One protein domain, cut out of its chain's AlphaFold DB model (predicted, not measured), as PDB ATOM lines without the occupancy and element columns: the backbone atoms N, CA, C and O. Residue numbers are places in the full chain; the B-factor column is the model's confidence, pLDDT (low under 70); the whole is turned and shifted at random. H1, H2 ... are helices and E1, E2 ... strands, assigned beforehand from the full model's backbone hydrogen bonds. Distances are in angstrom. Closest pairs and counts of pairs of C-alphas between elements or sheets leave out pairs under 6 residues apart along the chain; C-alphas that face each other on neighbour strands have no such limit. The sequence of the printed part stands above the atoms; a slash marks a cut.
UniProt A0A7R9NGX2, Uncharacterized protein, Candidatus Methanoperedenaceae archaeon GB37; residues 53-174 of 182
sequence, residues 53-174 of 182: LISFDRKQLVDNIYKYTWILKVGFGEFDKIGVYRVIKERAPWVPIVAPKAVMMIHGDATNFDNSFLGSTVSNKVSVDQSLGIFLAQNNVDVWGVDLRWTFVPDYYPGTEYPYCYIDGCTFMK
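This is residues 53 to 174 of the 182 residues of an uncharacterized protein of Candidatus Methanoperedenaceae archaeon GB37 (UniProt A0A7R9NGX2). The domain is one twisted wall of five strands, with the short helices H1 and H3 over one face and no named helix over the other. H2 lies beyond H1, off the sheet, and past H4, beside the strands at one end, a tail holding H5 leads away and adds to the length. The printed part has 122 residues with five named helices and five named strands, along the chain E1 E2 E3 E4 H1 H2 H3 E5 H4 H5, and its class is mixed, helices and strands. The sheet is mixed too, in the order E1, E2, E3, E5, E4, with only E5 and E4 parallel. The whole is only just compact, close to loose, with a radius of gyration of the C-alphas of 16.2 A, and it spans 47 by 32 by 22 A.

Find C-alpha 53 at (104.135, 120.093, 43.181); from there E1 runs through residues 53 to 62, 26.3 A from first to last C-alpha. E2 takes residues 65 to 73, 26.7 A, and E3, the longest strand, takes residues 81 to 92, 30.7 A, and bends by 66 degrees at residue 89. E4 follows at residues 101 to 106, 16.9 A. Next come three helices: H1 at residues 113 to 117, 5.8 A; H2 at 119 to 122, 5.4 A; and H3 at 132 to 138, 9.9 A. E5 begins at C-alpha 141, at (96.866, 102.354, 59.429), and covers residues 141 to 147, 19.5 A. H4, residues 149 to 152, measures 6.0 A, and H5, residues 164 to 167, measures 5.7 A and ends with C-alpha 167 at (125.629, 107.407, 29.163).

Start at the edge strand E1: E1, E2 and E3 form a meander, each strand the antiparallel neighbour of the one before, and both E1 with E2 and E2 with E3 are hairpins. Look at N 57 and O 69, 2.9 A apart, for E1 and E2, and at N 68 and O 86, 2.8 A, for E2 and E3. Beyond the bend, residues 90 to 92 of E3 pair antiparallel with residues 95 to 96. E3 and E5 are antiparallel at 161 degrees, with N 85 and O 145 at 2.9 A. E5 and the edge strand E4 are parallel at 20 degrees, with N 144 and O 103 at 2.8 A. E4, then H1, H2 and H3, then E5 make a strand-helix-strand unit, two parallel neighbour strands with helices between them in the chain. H1 and H3 are on the same face of the sheet. H3 comes closest to E3 at the C-alphas of Ala 137 and Ile 88, 5.1 A apart. H1, at a height over the sheet of 8.5 A, is only just over E5, where 3 of its 5 C-alphas fall. H1 and H3 only just touch, with 3 pairs of C-alphas within 8 A, the closest being Phe 117 and Gly 133 at 5.2 A. H2 is not on the sheet and touches H1 only at the corner, closest at the C-alphas of Asn 115 and Val 122, 6.2 A. H4 is on the sheet, at the sheet's level, with the C-alphas of Arg 149 and Ile 82 5.2 A apart. H5 is not on the sheet and is apart from H4. In H1 and H3 every O i to N i+4 pair is within hydrogen-bond range; H2, H4 and H5 are too short for such a pair.

The two C-alphas farthest apart are those of Pro 100 and Thr 160, at 48.7 A. The printed part has no cut. The one long link is H4 to H5, with 11 residues. The mean pLDDT of the printed part is 90.4; look to residues 165 to 174 for the values under 70.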
ATOM      1  N   LEU A  53     105.048 121.153  43.597       92.88
ATOM      2  CA  LEU A  53     104.135 120.093  43.181       92.88
ATOM      3  C   LEU A  53     104.053 120.044  41.651       92.88
ATOM      4  O   LEU A  53     103.663 121.023  41.019       92.88
ATOM      5  N   ILE A  54     104.402 118.898  41.071       93.56
ATOM      6  CA  ILE A  54     104.311 118.621  39.633       93.56
ATOM      7  C   ILE A  54     102.950 118.017  39.303       93.56
ATOM      8  O   ILE A  54     102.296 118.431  38.349       93.56
ATOM      9  N   SER A  55     102.528 117.016  40.075       94.31
ATOM     10  CA  SER A  55     101.260 116.335  39.841       94.31
ATOM     11  C   SER A  55     100.656 115.801  41.128       94.31
ATOM     12  O   SER A  55     101.356 115.509  42.099       94.31
ATOM     13  N   PHE A  56      99.333 115.680  41.105       96.50
ATOM     14  CA  PHE A  56      98.534 115.077  42.155       96.50
ATOM     15  C   PHE A  56      97.516 114.128  41.525       96.50
ATOM     16  O   PHE A  56      96.834 114.508  40.574       96.50
ATOM     17  N   ASP A  57      97.421 112.913  42.055       97.50
ATOM     18  CA  ASP A  57      96.478 111.894  41.597       97.50
ATOM     19  C   ASP A  57      95.828 111.160  42.777       97.50
ATOM     20  O   ASP A  57      96.391 111.079  43.874       97.50
ATOM     21  N   ARG A  58      94.634 110.611  42.538       97.81
ATOM     22  CA  ARG A  58      93.907 109.753  43.474       97.81
ATOM     23  C   ARG A  58      93.332 108.555  42.729       97.81
ATOM     24  O   ARG A  58      92.449 108.703  41.887       97.81
ATOM     25  N   LYS A  59      93.718 107.354  43.154       97.56
ATOM     26  CA  LYS A  59      93.278 106.088  42.564       97.56
ATOM     27  C   LYS A  59      92.628 105.187  43.610       97.56
ATOM     28  O   LYS A  59      93.186 104.976  44.683       97.56
ATOM     29  N   GLN A  60      91.463 104.626  43.293       97.81
ATOM     30  CA  GLN A  60      90.876 103.549  44.096       97.81
ATOM     31  C   GLN A  60      91.695 102.274  43.909       97.81
ATOM     32  O   GLN A  60      91.974 101.893  42.772       97.81
ATOM     33  N   LEU A  61      92.080 101.629  45.008       96.94
ATOM     34  CA  LEU A  61      92.798 100.357  44.957       96.94
ATOM     35  C   LEU A  61      91.826  99.184  45.103       96.94
ATOM     36  O   LEU A  61      91.722  98.352  44.209       96.94
ATOM     37  N   VAL A  62      91.103  99.145  46.222       96.69
ATOM     38  CA  VAL A  62      90.119  98.110  46.567       96.69
ATOM     39  C   VAL A  62      89.133  98.690  47.572       96.69
ATOM     40  O   VAL A  62      89.542  99.477  48.424       96.69
ATOM     41  N   ASP A  63      87.855  98.321  47.490       96.38
ATOM     42  CA  ASP A  63      86.803  98.797  48.397       96.38
ATOM     43  C   ASP A  63      86.882 100.315  48.622       96.38
ATOM     44  O   ASP A  63      86.823 101.092  47.674       96.38
ATOM     45  N   ASN A  64      87.059 100.760  49.863       97.94
ATOM     46  CA  ASN A  64      87.258 102.159  50.213       97.94
ATOM     47  C   ASN A  64      88.720 102.514  50.525       97.94
ATOM     48  O   ASN A  64      88.969 103.500  51.215       97.94
ATOM     49  N   ILE A  65      89.687 101.732  50.047       98.44
ATOM     50  CA  ILE A  65      91.118 102.035  50.126       98.44
ATOM     51  C   ILE A  65      91.550 102.781  48.865       98.44
ATOM     52  O   ILE A  65      91.376 102.305  47.739       98.44
ATOM     53  N   TYR A  66      92.162 103.944  49.066       98.69
ATOM     54  CA  TYR A  66      92.624 104.822  48.001       98.69
ATOM     55  C   TYR A  66      94.114 105.102  48.140       98.69
ATOM     56  O   TYR A  66      94.632 105.225  49.250       98.69
ATOM     57  N   LYS A  67      94.783 105.232  46.993       98.56
ATOM     58  CA  LYS A  67      96.133 105.775  46.879       98.56
ATOM     59  C   LYS A  67      96.048 107.227  46.440       98.56
ATOM     60  O   LYS A  67      95.456 107.518  45.402       98.56
ATOM     61  N   TYR A  68      96.677 108.107  47.197       98.69
ATOM     62  CA  TYR A  68      97.015 109.457  46.783       98.69
ATOM     63  C   TYR A  68      98.476 109.492  46.362       98.69
ATOM     64  O   TYR A  68      99.325 108.881  47.015       98.69
ATOM     65  N   THR A  69      98.750 110.225  45.294       98.44
ATOM     66  CA  THR A  69     100.086 110.382  44.726       98.44
ATOM     67  C   THR A  69     100.384 111.864  44.593       98.44
ATOM     68  O   THR A  69      99.598 112.587  43.986       98.44
ATOM     69  N   TRP A  70     101.527 112.304  45.107       98.00
ATOM     70  CA  TRP A  70     102.097 113.624  44.856       98.00
ATOM     71  C   TRP A  70     103.476 113.451  44.242       98.00
ATOM     72  O   TRP A  70     104.333 112.804  44.837       98.00
ATOM     73  N   ILE A  71     103.721 114.054  43.084       96.94
ATOM     74  CA  ILE A  71     105.064 114.105  42.500       96.94
ATOM     75  C   ILE A  71     105.618 115.505  42.718       96.94
ATOM     76  O   ILE A  71     104.987 116.486  42.325       96.94
ATOM     77  N   LEU A  72     106.784 115.608  43.349       95.56
ATOM     78  CA  LEU A  72     107.407 116.873  43.731       95.56
ATOM     79  C   LEU A  72     108.719 117.073  42.974       95.56
ATOM     80  O   LEU A  72     109.542 116.164  42.933       95.56
ATOM     81  N   LYS A  73     108.955 118.266  42.422       92.44
ATOM     82  CA  LYS A  73     110.267 118.698  41.926       92.44
ATOM     83  C   LYS A  73     111.133 119.104  43.113       92.44
ATOM     84  O   LYS A  73     110.680 119.891  43.935       92.44
ATOM     85  N   VAL A  74     112.368 118.612  43.179       88.19
ATOM     86  CA  VAL A  74     113.282 118.843  44.321       88.19
ATOM     87  C   VAL A  74     114.695 119.284  43.915       88.19
ATOM     88  O   VAL A  74     115.608 119.276  44.732       88.19
ATOM     89  N   GLY A  75     114.908 119.638  42.649       85.69
ATOM     90  CA  GLY A  75     116.211 120.086  42.147       85.69
ATOM     91  C   GLY A  75     116.116 120.678  40.745       85.69
ATOM     92  O   GLY A  75     115.015 120.951  40.267       85.69
ATOM     93  N   PHE A  76     117.243 120.856  40.060       81.75
ATOM     94  CA  PHE A  76     117.290 121.485  38.731       81.75
ATOM     95  C   PHE A  76     117.263 120.479  37.576       81.75
ATOM     96  O   PHE A  76     116.748 120.800  36.509       81.75
ATOM     97  N   GLY A  77     117.768 119.260  37.786       81.94
ATOM     98  CA  GLY A  77     117.830 118.211  36.771       81.94
ATOM     99  C   GLY A  77     116.449 117.699  36.370       81.94
ATOM    100  O   GLY A  77     115.506 117.746  37.162       81.94
ATOM    101  N   GLU A  78     116.314 117.185  35.150       83.50
ATOM    102  CA  GLU A  78     115.041 116.700  34.597       83.50
ATOM    103  C   GLU A  78     114.344 115.663  35.502       83.50
ATOM    104  O   GLU A  78     113.120 115.703  35.682       83.50
ATOM    105  N   PHE A  79     115.134 114.795  36.141       86.75
ATOM    106  CA  PHE A  79     114.671 113.722  37.028       86.75
ATOM    107  C   PHE A  79     114.845 114.029  38.516       86.75
ATOM    108  O   PHE A  79     114.646 113.151  39.348       86.75
ATOM    109  N   ASP A  80     115.164 115.275  38.894       87.44
ATOM    110  CA  ASP A  80     115.191 115.671  40.309       87.44
ATOM    111  C   ASP A  80     113.753 115.824  40.815       87.44
ATOM    112  O   ASP A  80     113.233 116.942  40.946       87.44
ATOM    113  N   LYS A  81     113.105 114.679  41.014       91.62
ATOM    114  CA  LYS A  81     111.713 114.501  41.406       91.62
ATOM    115  C   LYS A  81     111.649 113.474  42.528       91.62
ATOM    116  O   LYS A  81     112.490 112.592  42.575       91.62
ATOM    117  N   ILE A  82     110.669 113.572  43.410       94.94
ATOM    118  CA  ILE A  82     110.327 112.500  44.353       94.94
ATOM    119  C   ILE A  82     108.832 112.226  44.270       94.94
ATOM    120  O   ILE A  82     108.048 113.129  43.968       94.94
ATOM    121  N   GLY A  83     108.443 110.989  44.551       97.06
ATOM    122  CA  GLY A  83     107.046 110.611  44.722       97.06
ATOM    123  C   GLY A  83     106.733 110.542  46.205       97.06
ATOM    124  O   GLY A  83     107.500 109.963  46.963       97.06
ATOM    125  N   VAL A  84     105.625 111.129  46.631       98.19
ATOM    126  CA  VAL A  84     105.055 110.924  47.961       98.19
ATOM    127  C   VAL A  84     103.716 110.243  47.767       98.19
ATOM    128  O   VAL A  84     102.896 110.676  46.955       98.19
ATOM    129  N   TYR A  85     103.491 109.178  48.519       98.50
ATOM    130  CA  TYR A  85     102.300 108.357  48.403       98.50
ATOM    131  C   TYR A  85     101.597 108.255  49.741       98.50
ATOM    132  O   TYR A  85     102.233 108.240  50.796       98.50
ATOM    133  N   ARG A  86     100.273 108.141  49.689       98.69
ATOM    134  CA  ARG A  86      99.454 107.812  50.850       98.69
ATOM    135  C   ARG A  86      98.420 106.773  50.468       98.69
ATOM    136  O   ARG A  86      97.629 107.008  49.563       98.69
ATOM    137  N   VAL A  87      98.402 105.649  51.169       98.69
ATOM    138  CA  VAL A  87      97.413 104.584  51.019       98.69
ATOM    139  C   VAL A  87      96.578 104.546  52.287       98.69
ATOM    140  O   VAL A  87      97.075 104.264  53.376       98.69
ATOM    141  N   ILE A  88      95.301 104.890  52.158       98.75
ATOM    142  CA  ILE A  88      94.430 105.103  53.311       98.75
ATOM    143  C   ILE A  88      92.992 104.728  52.980       98.75
ATOM    144  O   ILE A  88      92.533 104.816  51.839       98.75
ATOM    145  N   LYS A  89      92.263 104.321  54.015       98.56
ATOM    146  CA  LYS A  89      90.821 104.126  53.957       98.56
ATOM    147  C   LYS A  89      90.088 105.467  53.920       98.56
ATOM    148  O   LYS A  89      90.340 106.348  54.738       98.56
ATOM    149  N   GLU A  90      89.114 105.594  53.034       98.38
ATOM    150  CA  GLU A  90      88.174 106.708  53.003       98.38
ATOM    151  C   GLU A  90      86.839 106.332  53.651       98.38
ATOM    152  O   GLU A  90      86.311 105.234  53.459       98.38
ATOM    153  N   ARG A  91      86.262 107.262  54.416       97.75
ATOM    154  CA  ARG A  91      84.892 107.119  54.952       97.75
ATOM    155  C   ARG A  91      83.825 107.687  54.016       97.75
ATOM    156  O   ARG A  91      82.659 107.337  54.135       97.75
ATOM    157  N   ALA A  92      84.226 108.590  53.130       97.19
ATOM    158  CA  ALA A  92      83.423 109.195  52.078       97.19
ATOM    159  C   ALA A  92      84.383 109.675  50.977       97.19
ATOM    160  O   ALA A  92      85.565 109.852  51.280       97.19
ATOM    161  N   PRO A  93      83.914 109.914  49.738       95.56
ATOM    162  CA  PRO A  93      84.781 110.361  48.651       95.56
ATOM    163  C   PRO A  93      85.629 111.569  49.052       95.56
ATOM    164  O   PRO A  93      85.084 112.584  49.480       95.56
ATOM    165  N   TRP A  94      86.949 111.451  48.899       96.00
ATOM    166  CA  TRP A  94      87.942 112.475  49.255       96.00
ATOM    167  C   TRP A  94      88.057 112.776  50.754       96.00
ATOM    168  O   TRP A  94      88.673 113.767  51.143       96.00
ATOM    169  N   VAL A  95      87.502 111.915  51.608       97.50
ATOM    170  CA  VAL A  95      87.538 112.071  53.064       97.50
ATOM    171  C   VAL A  95      88.200 110.840  53.692       97.50
ATOM    172  O   VAL A  95      87.509 109.865  54.019       97.50
ATOM    173  N   PRO A  96      89.531 110.874  53.900       97.88
ATOM    174  CA  PRO A  96      90.249 109.842  54.640       97.88
ATOM    175  C   PRO A  96      89.711 109.673  56.064       97.88
ATOM    176  O   PRO A  96      89.200 110.616  56.680       97.88
ATOM    177  N   ILE A  97      89.839 108.468  56.614       98.12
ATOM    178  CA  ILE A  97      89.616 108.245  58.045       98.12
ATOM    179  C   ILE A  97      90.695 108.958  58.875       98.12
ATOM    180  O   ILE A  97      91.802 109.215  58.403       98.12
ATOM    181  N   VAL A  98      90.395 109.212  60.150       97.56
ATOM    182  CA  VAL A  98      91.426 109.542  61.144       97.56
ATOM    183  C   VAL A  98      91.994 108.222  61.655       97.56
ATOM    184  O   VAL A  98      91.385 107.563  62.499       97.56
ATOM    185  N   ALA A  99      93.112 107.790  61.080       96.81
ATOM    186  CA  ALA A  99      93.766 106.548  61.470       96.81
ATOM    187  C   ALA A  99      94.454 106.699  62.842       96.81
ATOM    188  O   ALA A  99      95.128 107.701  63.077       96.81
ATOM    189  N   PRO A 100      94.349 105.712  63.750       96.31
ATOM    190  CA  PRO A 100      95.038 105.743  65.042       96.31
ATOM    191  C   PRO A 100      96.560 105.555  64.943       96.31
ATOM    192  O   PRO A 100      97.266 105.797  65.919       96.31
ATOM    193  N   LYS A 101      97.066 105.056  63.810       98.12
ATOM    194  CA  LYS A 101      98.483 104.743  63.583       98.12
ATOM    195  C   LYS A 101      98.883 105.169  62.179       98.12
ATOM    196  O   LYS A 101      98.056 105.108  61.272       98.12
ATOM    197  N   ALA A 102     100.153 105.514  62.007       98.25
ATOM    198  CA  ALA A 102     100.744 105.801  60.709       98.25
ATOM    199  C   ALA A 102     102.088 105.084  60.561       98.25
ATOM    200  O   ALA A 102     102.766 104.816  61.554       98.25
ATOM    201  N   VAL A 103     102.466 104.784  59.322       98.50
ATOM    202  CA  VAL A 103     103.777 104.232  58.968       98.50
ATOM    203  C   VAL A 103     104.291 104.925  57.715       98.50
ATOM    204  O   VAL A 103     103.508 105.220  56.821       98.50
ATOM    205  N   MET A 104     105.597 105.176  57.648       98.38
ATOM    206  CA  MET A 104     106.282 105.606  56.429       98.38
ATOM    207  C   MET A 104     107.065 104.420  55.875       98.38
ATOM    208  O   MET A 104     107.865 103.822  56.594       98.38
ATOM    209  N   MET A 105     106.831 104.081  54.613       97.75
ATOM    210  CA  MET A 105     107.481 102.973  53.926       97.75
ATOM    211  C   MET A 105     108.477 103.515  52.904       97.75
ATOM    212  O   MET A 105     108.142 104.359  52.074       97.75
ATOM    213  N   ILE A 106     109.706 103.017  52.972       96.88
ATOM    214  CA  ILE A 106     110.792 103.378  52.063       96.88
ATOM    215  C   ILE A 106     111.238 102.082  51.398       96.88
ATOM    216  O   ILE A 106     111.502 101.097  52.090       96.88
ATOM    217  N   HIS A 107     111.240 102.063  50.071       95.06
ATOM    218  CA  HIS A 107     111.628 100.889  49.295       95.06
ATOM    219  C   HIS A 107     113.155 100.686  49.289       95.06
ATOM    220  O   HIS A 107     113.918 101.552  49.725       95.06
ATOM    221  N   GLY A 108     113.586  99.514  48.813       88.38
ATOM    222  CA  GLY A 108     114.998  99.173  48.627       88.38
ATOM    223  C   GLY A 108     115.570  99.716  47.316       88.38
ATOM    224  O   GLY A 108     114.972 100.569  46.659       88.38
ATOM    225  N   ASP A 109     116.732  99.210  46.916       83.00
ATOM    226  CA  ASP A 109     117.302  99.491  45.600       83.00
ATOM    227  C   ASP A 109     116.436  98.910  44.469       83.00
ATOM    228  O   ASP A 109     115.592  98.038  44.691       83.00
ATOM    229  N   ALA A 110     116.588  99.468  43.262       80.62
ATOM    230  CA  ALA A 110     115.959  99.019  42.010       80.62
ATOM    231  C   ALA A 110     114.428  98.776  42.044       80.62
ATOM    232  O   ALA A 110     113.859  98.096  41.192       80.62
ATOM    233  N   THR A 111     113.735  99.338  43.029       89.75
ATOM    234  CA  THR A 111     112.296  99.217  43.257       89.75
ATOM    235  C   THR A 111     111.642 100.590  43.411       89.75
ATOM    236  O   THR A 111     112.306 101.619  43.443       89.75
ATOM    237  N   ASN A 112     110.316 100.620  43.460       94.25
ATOM    238  CA  ASN A 112     109.526 101.803  43.777       94.25
ATOM    239  C   ASN A 112     108.439 101.429  44.793       94.25
ATOM    240  O   ASN A 112     108.297 100.269  45.191       94.25
ATOM    241  N   PHE A 113     107.662 102.405  45.244       97.06
ATOM    242  CA  PHE A 113     106.612 102.192  46.230       97.06
ATOM    243  C   PHE A 113     105.577 101.154  45.775       97.06
ATOM    244  O   PHE A 113     105.192 100.274  46.551       97.06
ATOM    245  N   ASP A 114     105.148 101.224  44.512       96.06
ATOM    246  CA  ASP A 114     104.092 100.364  43.983       96.06
ATOM    247  C   ASP A 114     104.535  98.898  43.917       96.06
ATOM    248  O   ASP A 114     103.824  98.022  44.408       96.06
ATOM    249  N   ASN A 115     105.717  98.607  43.371       94.06
ATOM    250  CA  ASN A 115     106.191  97.226  43.280       94.06
ATOM    251  C   ASN A 115     106.667  96.658  44.630       94.06
ATOM    252  O   ASN A 115     106.564  95.449  44.837       94.06
ATOM    253  N   SER A 116     107.096  97.510  45.567       96.06
ATOM    254  CA  SER A 116     107.540  97.079  46.898       96.06
ATOM    255  C   SER A 116     106.381  96.791  47.844       96.06
ATOM    256  O   SER A 116     106.443  95.853  48.638       96.06
ATOM    257  N   PHE A 117     105.321  97.605  47.795       97.56
ATOM    258  CA  PHE A 117     104.286  97.603  48.835       97.56
ATOM    259  C   PHE A 117     102.862  97.420  48.308       97.56
ATOM    260  O   PHE A 117     101.961  97.125  49.100       97.56
ATOM    261  N   LEU A 118     102.650  97.544  46.994       97.25
ATOM    262  CA  LEU A 118     101.357  97.407  46.317       97.25
ATOM    263  C   LEU A 118     101.405  96.363  45.188       97.25
ATOM    264  O   LEU A 118     100.846  96.581  44.111       97.25
ATOM    265  N   GLY A 119     102.047  95.215  45.435       94.75
ATOM    266  CA  GLY A 119     102.272  94.139  44.457       94.75
ATOM    267  C   GLY A 119     101.044  93.744  43.617       94.75
ATOM    268  O   GLY A 119     101.146  93.543  42.408       94.75
ATOM    269  N   SER A 120      99.855  93.719  44.220       95.19
ATOM    270  CA  SER A 120      98.589  93.406  43.533       95.19
ATOM    271  C   SER A 120      98.167  94.439  42.480       95.19
ATOM    272  O   SER A 120      97.302  94.167  41.653       95.19
ATOM    273  N   THR A 121      98.739  95.645  42.513       94.19
ATOM    274  CA  THR A 121      98.474  96.712  41.535       94.19
ATOM    275  C   THR A 121      99.406  96.650  40.327       94.19
ATOM    276  O   THR A 121      99.064  97.197  39.279       94.19
ATOM    277  N   VAL A 122     100.545  95.961  40.460       92.62
ATOM    278  CA  VAL A 122     101.542  95.771  39.393       92.62
ATOM    279  C   VAL A 122     101.462  94.382  38.753       92.62
ATOM    280  O   VAL A 122     101.884  94.208  37.614       92.62
ATOM    281  N   SER A 123     100.896  93.386  39.446       91.69
ATOM    282  CA  SER A 123     100.710  92.032  38.921       91.69
ATOM    283  C   SER A 123      99.389  91.418  39.371       91.69
ATOM    284  O   SER A 123      99.075  91.380  40.555       91.69
ATOM    285  N   ASN A 124      98.663  90.814  38.428       90.62
ATOM    286  CA  ASN A 124      97.462  90.024  38.713       90.62
ATOM    287  C   ASN A 124      97.756  88.674  39.399       90.62
ATOM    288  O   ASN A 124      96.822  87.954  39.746       90.62
ATOM    289  N   LYS A 125      99.035  88.313  39.571       93.06
ATOM    290  CA  LYS A 125      99.461  87.092  40.273       93.06
ATOM    291  C   LYS A 125      99.575  87.278  41.788       93.06
ATOM    292  O   LYS A 125      99.729  86.287  42.494       93.06
ATOM    293  N   VAL A 126      99.527  88.518  42.275       92.00
ATOM    294  CA  VAL A 126      99.622  88.855  43.701       92.00
ATOM    295  C   VAL A 126      98.225  89.190  44.207       92.00
ATOM    296  O   VAL A 126      97.543  90.039  43.630       92.00
ATOM    297  N   SER A 127      97.775  88.521  45.272       91.88
ATOM    298  CA  SER A 127      96.465  88.828  45.850       91.88
ATOM    299  C   SER A 127      96.480  90.192  46.547       91.88
ATOM    300  O   SER A 127      97.521  90.675  46.989       91.88
ATOM    301  N   VAL A 128      95.312  90.825  46.668       91.44
ATOM    302  CA  VAL A 128      95.182  92.143  47.316       91.44
ATOM    303  C   VAL A 128      95.716  92.128  48.754       91.44
ATOM    304  O   VAL A 128      96.430  93.047  49.144       91.44
ATOM    305  N   ASP A 129      95.457  91.056  49.503       85.75
ATOM    306  CA  ASP A 129      95.890  90.918  50.900       85.75
ATOM    307  C   ASP A 129      97.405  90.673  51.046       85.75
ATOM    308  O   ASP A 129      97.953  90.801  52.140       85.75
ATOM    309  N   GLN A 130      98.102  90.344  49.952       92.75
ATOM    310  CA  GLN A 130      99.565  90.230  49.910       92.75
ATOM    311  C   GLN A 130     100.259  91.573  49.627       92.75
ATOM    312  O   GLN A 130     101.481  91.667  49.737       92.75
ATOM    313  N   SER A 131      99.505  92.629  49.307       96.69
ATOM    314  CA  SER A 131     100.028  93.994  49.236       96.69
ATOM    315  C   SER A 131     100.080  94.603  50.634       96.69
ATOM    316  O   SER A 131      99.058  95.040  51.164       96.69
ATOM    317  N   LEU A 132     101.275  94.679  51.226       97.12
ATOM    318  CA  LEU A 132     101.468  95.167  52.597       97.12
ATOM    319  C   LEU A 132     100.829  96.546  52.841       97.12
ATOM    320  O   LEU A 132     100.188  96.748  53.872       97.12
ATOM    321  N   GLY A 133     100.942  97.477  51.888       97.81
ATOM    322  CA  GLY A 133     100.330  98.803  52.011       97.81
ATOM    323  C   GLY A 133      98.799  98.755  52.064       97.81
ATOM    324  O   GLY A 133      98.180  99.476  52.847       97.81
ATOM    325  N   ILE A 134      98.177  97.859  51.288       98.00
ATOM    326  CA  ILE A 134      96.720  97.669  51.297       98.00
ATOM    327  C   ILE A 134      96.283  96.981  52.590       98.00
ATOM    328  O   ILE A 134      95.365  97.471  53.250       98.00
ATOM    329  N   PHE A 135      96.973  95.910  52.989       97.62
ATOM    330  CA  PHE A 135      96.694  95.177  54.223       97.62
ATOM    331  C   PHE A 135      96.705  96.103  55.449       97.62
ATOM    332  O   PHE A 135      95.790  96.086  56.275       97.62
ATOM    333  N   LEU A 136      97.709  96.975  55.561       98.12
ATOM    334  CA  LEU A 136      97.805  97.939  56.658       98.12
ATOM    335  C   LEU A 136      96.675  98.983  56.613       98.12
ATOM    336  O   LEU A 136      96.059  99.264  57.646       98.12
ATOM    337  N   ALA A 137      96.334  99.506  55.433       98.12
ATOM    338  CA  ALA A 137      95.243 100.471  55.279       98.12
ATOM    339  C   ALA A 137      93.858  99.868  55.584       98.12
ATOM    340  O   ALA A 137      93.019 100.512  56.228       98.12
ATOM    341  N   GLN A 138      93.619  98.606  55.208       97.19
ATOM    342  CA  GLN A 138      92.427  97.851  55.616       97.19
ATOM    343  C   GLN A 138      92.324  97.755  57.145       97.19
ATOM    344  O   GLN A 138      91.226  97.891  57.695       97.19
ATOM    345  N   ASN A 139      93.463  97.648  57.834       97.31
ATOM    346  CA  ASN A 139      93.586  97.630  59.293       97.31
ATOM    347  C   ASN A 139      93.675  99.032  59.936       97.31
ATOM    348  O   ASN A 139      94.115  99.175  61.078       97.31
ATOM    349  N   ASN A 140      93.198 100.068  59.235       98.31
ATOM    350  CA  ASN A 140      93.133 101.454  59.706       98.31
ATOM    351  C   ASN A 140      94.506 102.055  60.069       98.31
ATOM    352  O   ASN A 140      94.597 102.868  60.988       98.31
ATOM    353  N   VAL A 141      95.569 101.668  59.367       98.62
ATOM    354  CA  VAL A 141      96.866 102.354  59.429       98.62
ATOM    355  C   VAL A 141      96.949 103.356  58.280       98.62
ATOM    356  O   VAL A 141      96.592 103.034  57.151       98.62
ATOM    357  N   ASP A 142      97.415 104.571  58.559       98.69
ATOM    358  CA  ASP A 142      97.746 105.555  57.530       98.69
ATOM    359  C   ASP A 142      99.122 105.256  56.948       98.69
ATOM    360  O   ASP A 142     100.152 105.481  57.590       98.69
ATOM    361  N   VAL A 143      99.131 104.670  55.756       98.75
ATOM    362  CA  VAL A 143     100.358 104.232  55.103       98.75
ATOM    363  C   VAL A 143     100.866 105.355  54.223       98.75
ATOM    364  O   VAL A 143     100.221 105.734  53.252       98.75
ATOM    365  N   TRP A 144     102.048 105.851  54.541       98.81
ATOM    366  CA  TRP A 144     102.792 106.797  53.732       98.81
ATOM    367  C   TRP A 144     103.940 106.090  53.028       98.81
ATOM    368  O   TRP A 144     104.461 105.084  53.512       98.81
ATOM    369  N   GLY A 145     104.346 106.630  51.889       98.19
ATOM    370  CA  GLY A 145     105.468 106.124  51.123       98.19
ATOM    371  C   GLY A 145     106.219 107.219  50.403       98.19
ATOM    372  O   GLY A 145     105.667 108.292  50.145       98.19
ATOM    373  N   VAL A 146     107.464 106.923  50.047       97.25
ATOM    374  CA  VAL A 146     108.295 107.807  49.234       97.25
ATOM    375  C   VAL A 146     109.015 107.018  48.151       97.25
ATOM    376  O   VAL A 146     109.546 105.943  48.416       97.25
ATOM    377  N   ASP A 147     109.044 107.595  46.957       96.25
ATOM    378  CA  ASP A 147     109.952 107.219  45.884       96.25
ATOM    379  C   ASP A 147     111.135 108.182  45.860       96.25
ATOM    380  O   ASP A 147     110.965 109.409  45.808       96.25
ATOM    381  N   LEU A 148     112.338 107.616  45.900       91.81
ATOM    382  CA  LEU A 148     113.590 108.365  45.870       91.81
ATOM    383  C   LEU A 148     113.893 108.883  44.460       91.81
ATOM    384  O   LEU A 148     113.406 108.351  43.473       91.81
ATOM    385  N   ARG A 149     114.754 109.904  44.338       89.69
ATOM    386  CA  ARG A 149     114.947 110.608  43.055       89.69
ATOM    387  C   ARG A 149     115.330 109.708  41.878       89.69
ATOM    388  O   ARG A 149     114.954 109.993  40.747       89.69
ATOM    389  N   TRP A 150     116.071 108.635  42.138       84.12
ATOM    390  CA  TRP A 150     116.514 107.711  41.098       84.12
ATOM    391  C   TRP A 150     115.368 106.907  40.464       84.12
ATOM    392  O   TRP A 150     115.525 106.479  39.330       84.12
ATOM    393  N   THR A 151     114.204 106.760  41.111       90.56
ATOM    394  CA  THR A 151     113.065 106.015  40.535       90.56
ATOM    395  C   THR A 151     112.423 106.721  39.337       90.56
ATOM    396  O   THR A 151     111.652 106.111  38.601       90.56
ATOM    397  N   PHE A 152     112.715 108.012  39.145       90.38
ATOM    398  CA  PHE A 152     112.216 108.814  38.025       90.38
ATOM    399  C   PHE A 152     113.194 108.879  36.851       90.38
ATOM    400  O   PHE A 152     112.859 109.489  35.835       90.38
ATOM    401  N   VAL A 153     114.386 108.293  36.985       86.44
ATOM    402  CA  VAL A 153     115.347 108.169  35.889       86.44
ATOM    403  C   VAL A 153     114.898 107.001  34.999       86.44
ATOM    404  O   VAL A 153     114.655 105.919  35.526       86.44
ATOM    405  N   PRO A 154     114.750 107.190  33.675       84.62
ATOM    406  CA  PRO A 154     114.387 106.104  32.766       84.62
ATOM    407  C   PRO A 154     115.435 104.989  32.760       84.62
ATOM    408  O   PRO A 154     116.625 105.271  32.863       84.62
ATOM    409  N   ASP A 155     115.013 103.746  32.530       81.62
ATOM    410  CA  ASP A 155     115.947 102.616  32.425       81.62
ATOM    411  C   ASP A 155     116.914 102.781  31.240       81.62
ATOM    412  O   ASP A 155     118.101 102.481  31.352       81.62
ATOM    413  N   TYR A 156     116.424 103.316  30.114       83.06
ATOM    414  CA  TYR A 156     117.165 103.454  28.856       83.06
ATOM    415  C   TYR A 156     117.128 104.876  28.302       83.06
ATOM    416  O   TYR A 156     116.153 105.612  28.481       83.06
ATOM    417  N   TYR A 157     118.173 105.246  27.559       80.06
ATOM    418  CA  TYR A 157     118.149 106.477  26.776       80.06
ATOM    419  C   TYR A 157     117.095 106.389  25.667       80.06
ATOM    420  O   TYR A 157     117.043 105.377  24.958       80.06
ATOM    421  N   PRO A 158     116.289 107.449  25.462       81.44
ATOM    422  CA  PRO A 158     115.254 107.462  24.437       81.44
ATOM    423  C   PRO A 158     115.777 107.044  23.058       81.44
ATOM    424  O   PRO A 158     116.726 107.627  22.538       81.44
ATOM    425  N   GLY A 159     115.134 106.038  22.460       82.38
ATOM    426  CA  GLY A 159     115.486 105.530  21.130       82.38
ATOM    427  C   GLY A 159     116.721 104.626  21.088       82.38
ATOM    428  O   GLY A 159     117.216 104.344  19.998       82.38
ATOM    429  N   THR A 160     117.222 104.169  22.237       78.12
ATOM    430  CA  THR A 160     118.390 103.283  22.324       78.12
ATOM    431  C   THR A 160     118.144 102.114  23.279       78.12
ATOM    432  O   THR A 160     117.272 102.188  24.140       78.12
ATOM    433  N   GLU A 161     118.954 101.062  23.166       81.88
ATOM    434  CA  GLU A 161     119.039  99.974  24.158       81.88
ATOM    435  C   GLU A 161     120.109 100.250  25.233       81.88
ATOM    436  O   GLU A 161     120.421  99.387  26.050       81.88
ATOM    437  N   TYR A 162     120.701 101.450  25.242       77.00
ATOM    438  CA  TYR A 162     121.735 101.812  26.205       77.00
ATOM    439  C   TYR A 162     121.103 102.301  27.512       77.00
ATOM    440  O   TYR A 162     120.308 103.250  27.476       77.00
ATOM    441  N   PRO A 163     121.451 101.707  28.670       74.75
ATOM    442  CA  PRO A 163     120.857 102.131  29.927       74.75
ATOM    443  C   PRO A 163     121.276 103.552  30.316       74.75
ATOM    444  O   PRO A 163     122.405 103.980  30.049       74.75
ATOM    445  N   TYR A 164     120.372 104.287  30.966       74.75
ATOM    446  CA  TYR A 164     120.570 105.712  31.259       74.75
ATOM    447  C   TYR A 164     121.789 105.974  32.153       74.75
ATOM    448  O   TYR A 164     122.557 106.914  31.943       74.75
ATOM    449  N   CYS A 165     122.042 105.068  33.095       66.62
ATOM    450  CA  CYS A 165     123.202 105.106  33.979       66.62
ATOM    451  C   CYS A 165     124.558 105.076  33.235       66.62
ATOM    452  O   CYS A 165     125.513 105.702  33.702       66.62
ATOM    453  N   TYR A 166     124.656 104.406  32.075       63.31
ATOM    454  CA  TYR A 166     125.919 104.254  31.337       63.31
ATOM    455  C   TYR A 166     126.322 105.505  30.558       63.31
ATOM    456  O   TYR A 166     127.509 105.807  30.458       63.31
ATOM    457  N   ILE A 167     125.353 106.230  29.999       59.00
ATOM    458  CA  ILE A 167     125.629 107.407  29.163       59.00
ATOM    459  C   ILE A 167     125.801 108.664  30.025       59.00
ATOM    460  O   ILE A 167     126.676 109.475  29.734       59.00
ATOM    461  N   ASP A 168     125.042 108.812  31.117       63.88
ATOM    462  CA  ASP A 168     125.207 109.948  32.036       63.88
ATOM    463  C   ASP A 168     126.395 109.763  33.003       63.88
ATOM    464  O   ASP A 168     126.712 110.651  33.791       63.88
ATOM    465  N   GLY A 169     127.063 108.602  33.005       58.28
ATOM    466  CA  GLY A 169     128.169 108.315  33.930       58.28
ATOM    467  C   GLY A 169     127.782 108.529  35.399       58.28
ATOM    468  O   GLY A 169     128.593 108.995  36.204       58.28
ATOM    469  N   CYS A 170     126.509 108.282  35.718       60.09
ATOM    470  CA  CYS A 170     125.900 108.544  37.016       60.09
ATOM    471  C   CYS A 170     126.103 109.993  37.515       60.09
ATOM    472  O   CYS A 170     126.210 110.208  38.726       60.09
ATOM    473  N   THR A 171     126.167 111.007  36.629       57.66
ATOM    474  CA  THR A 171     126.374 112.400  37.069       57.66
ATOM    475  C   THR A 171     125.273 112.891  38.004       57.66
ATOM    476  O   THR A 171     125.564 113.610  38.963       57.66
ATOM    477  N   PHE A 172     124.047 112.409  37.814       53.62
ATOM    478  CA  PHE A 172     122.933 112.602  38.741       53.62
ATOM    479  C   PHE A 172     123.194 112.078  40.176       53.62
ATOM    480  O   PHE A 172     122.673 112.640  41.141       53.62
ATOM    481  N   MET A 173     124.038 111.051  40.343       54.59
ATOM    482  CA  MET A 173     124.372 110.402  41.625       54.59
ATOM    483  C   MET A 173     125.749 110.794  42.189       54.59
ATOM    484  O   MET A 173     126.123 110.293  43.245       54.59
ATOM    485  N   LYS A 174     126.493 111.719  41.558       46.31
ATOM    486  CA  LYS A 174     127.908 112.070  41.855       46.31
ATOM    487  C   LYS A 174     128.282 112.426  43.307       46.31
ATOM    488  O   LYS A 174     129.460 112.627  43.580       46.31
TER     489      LYS A 174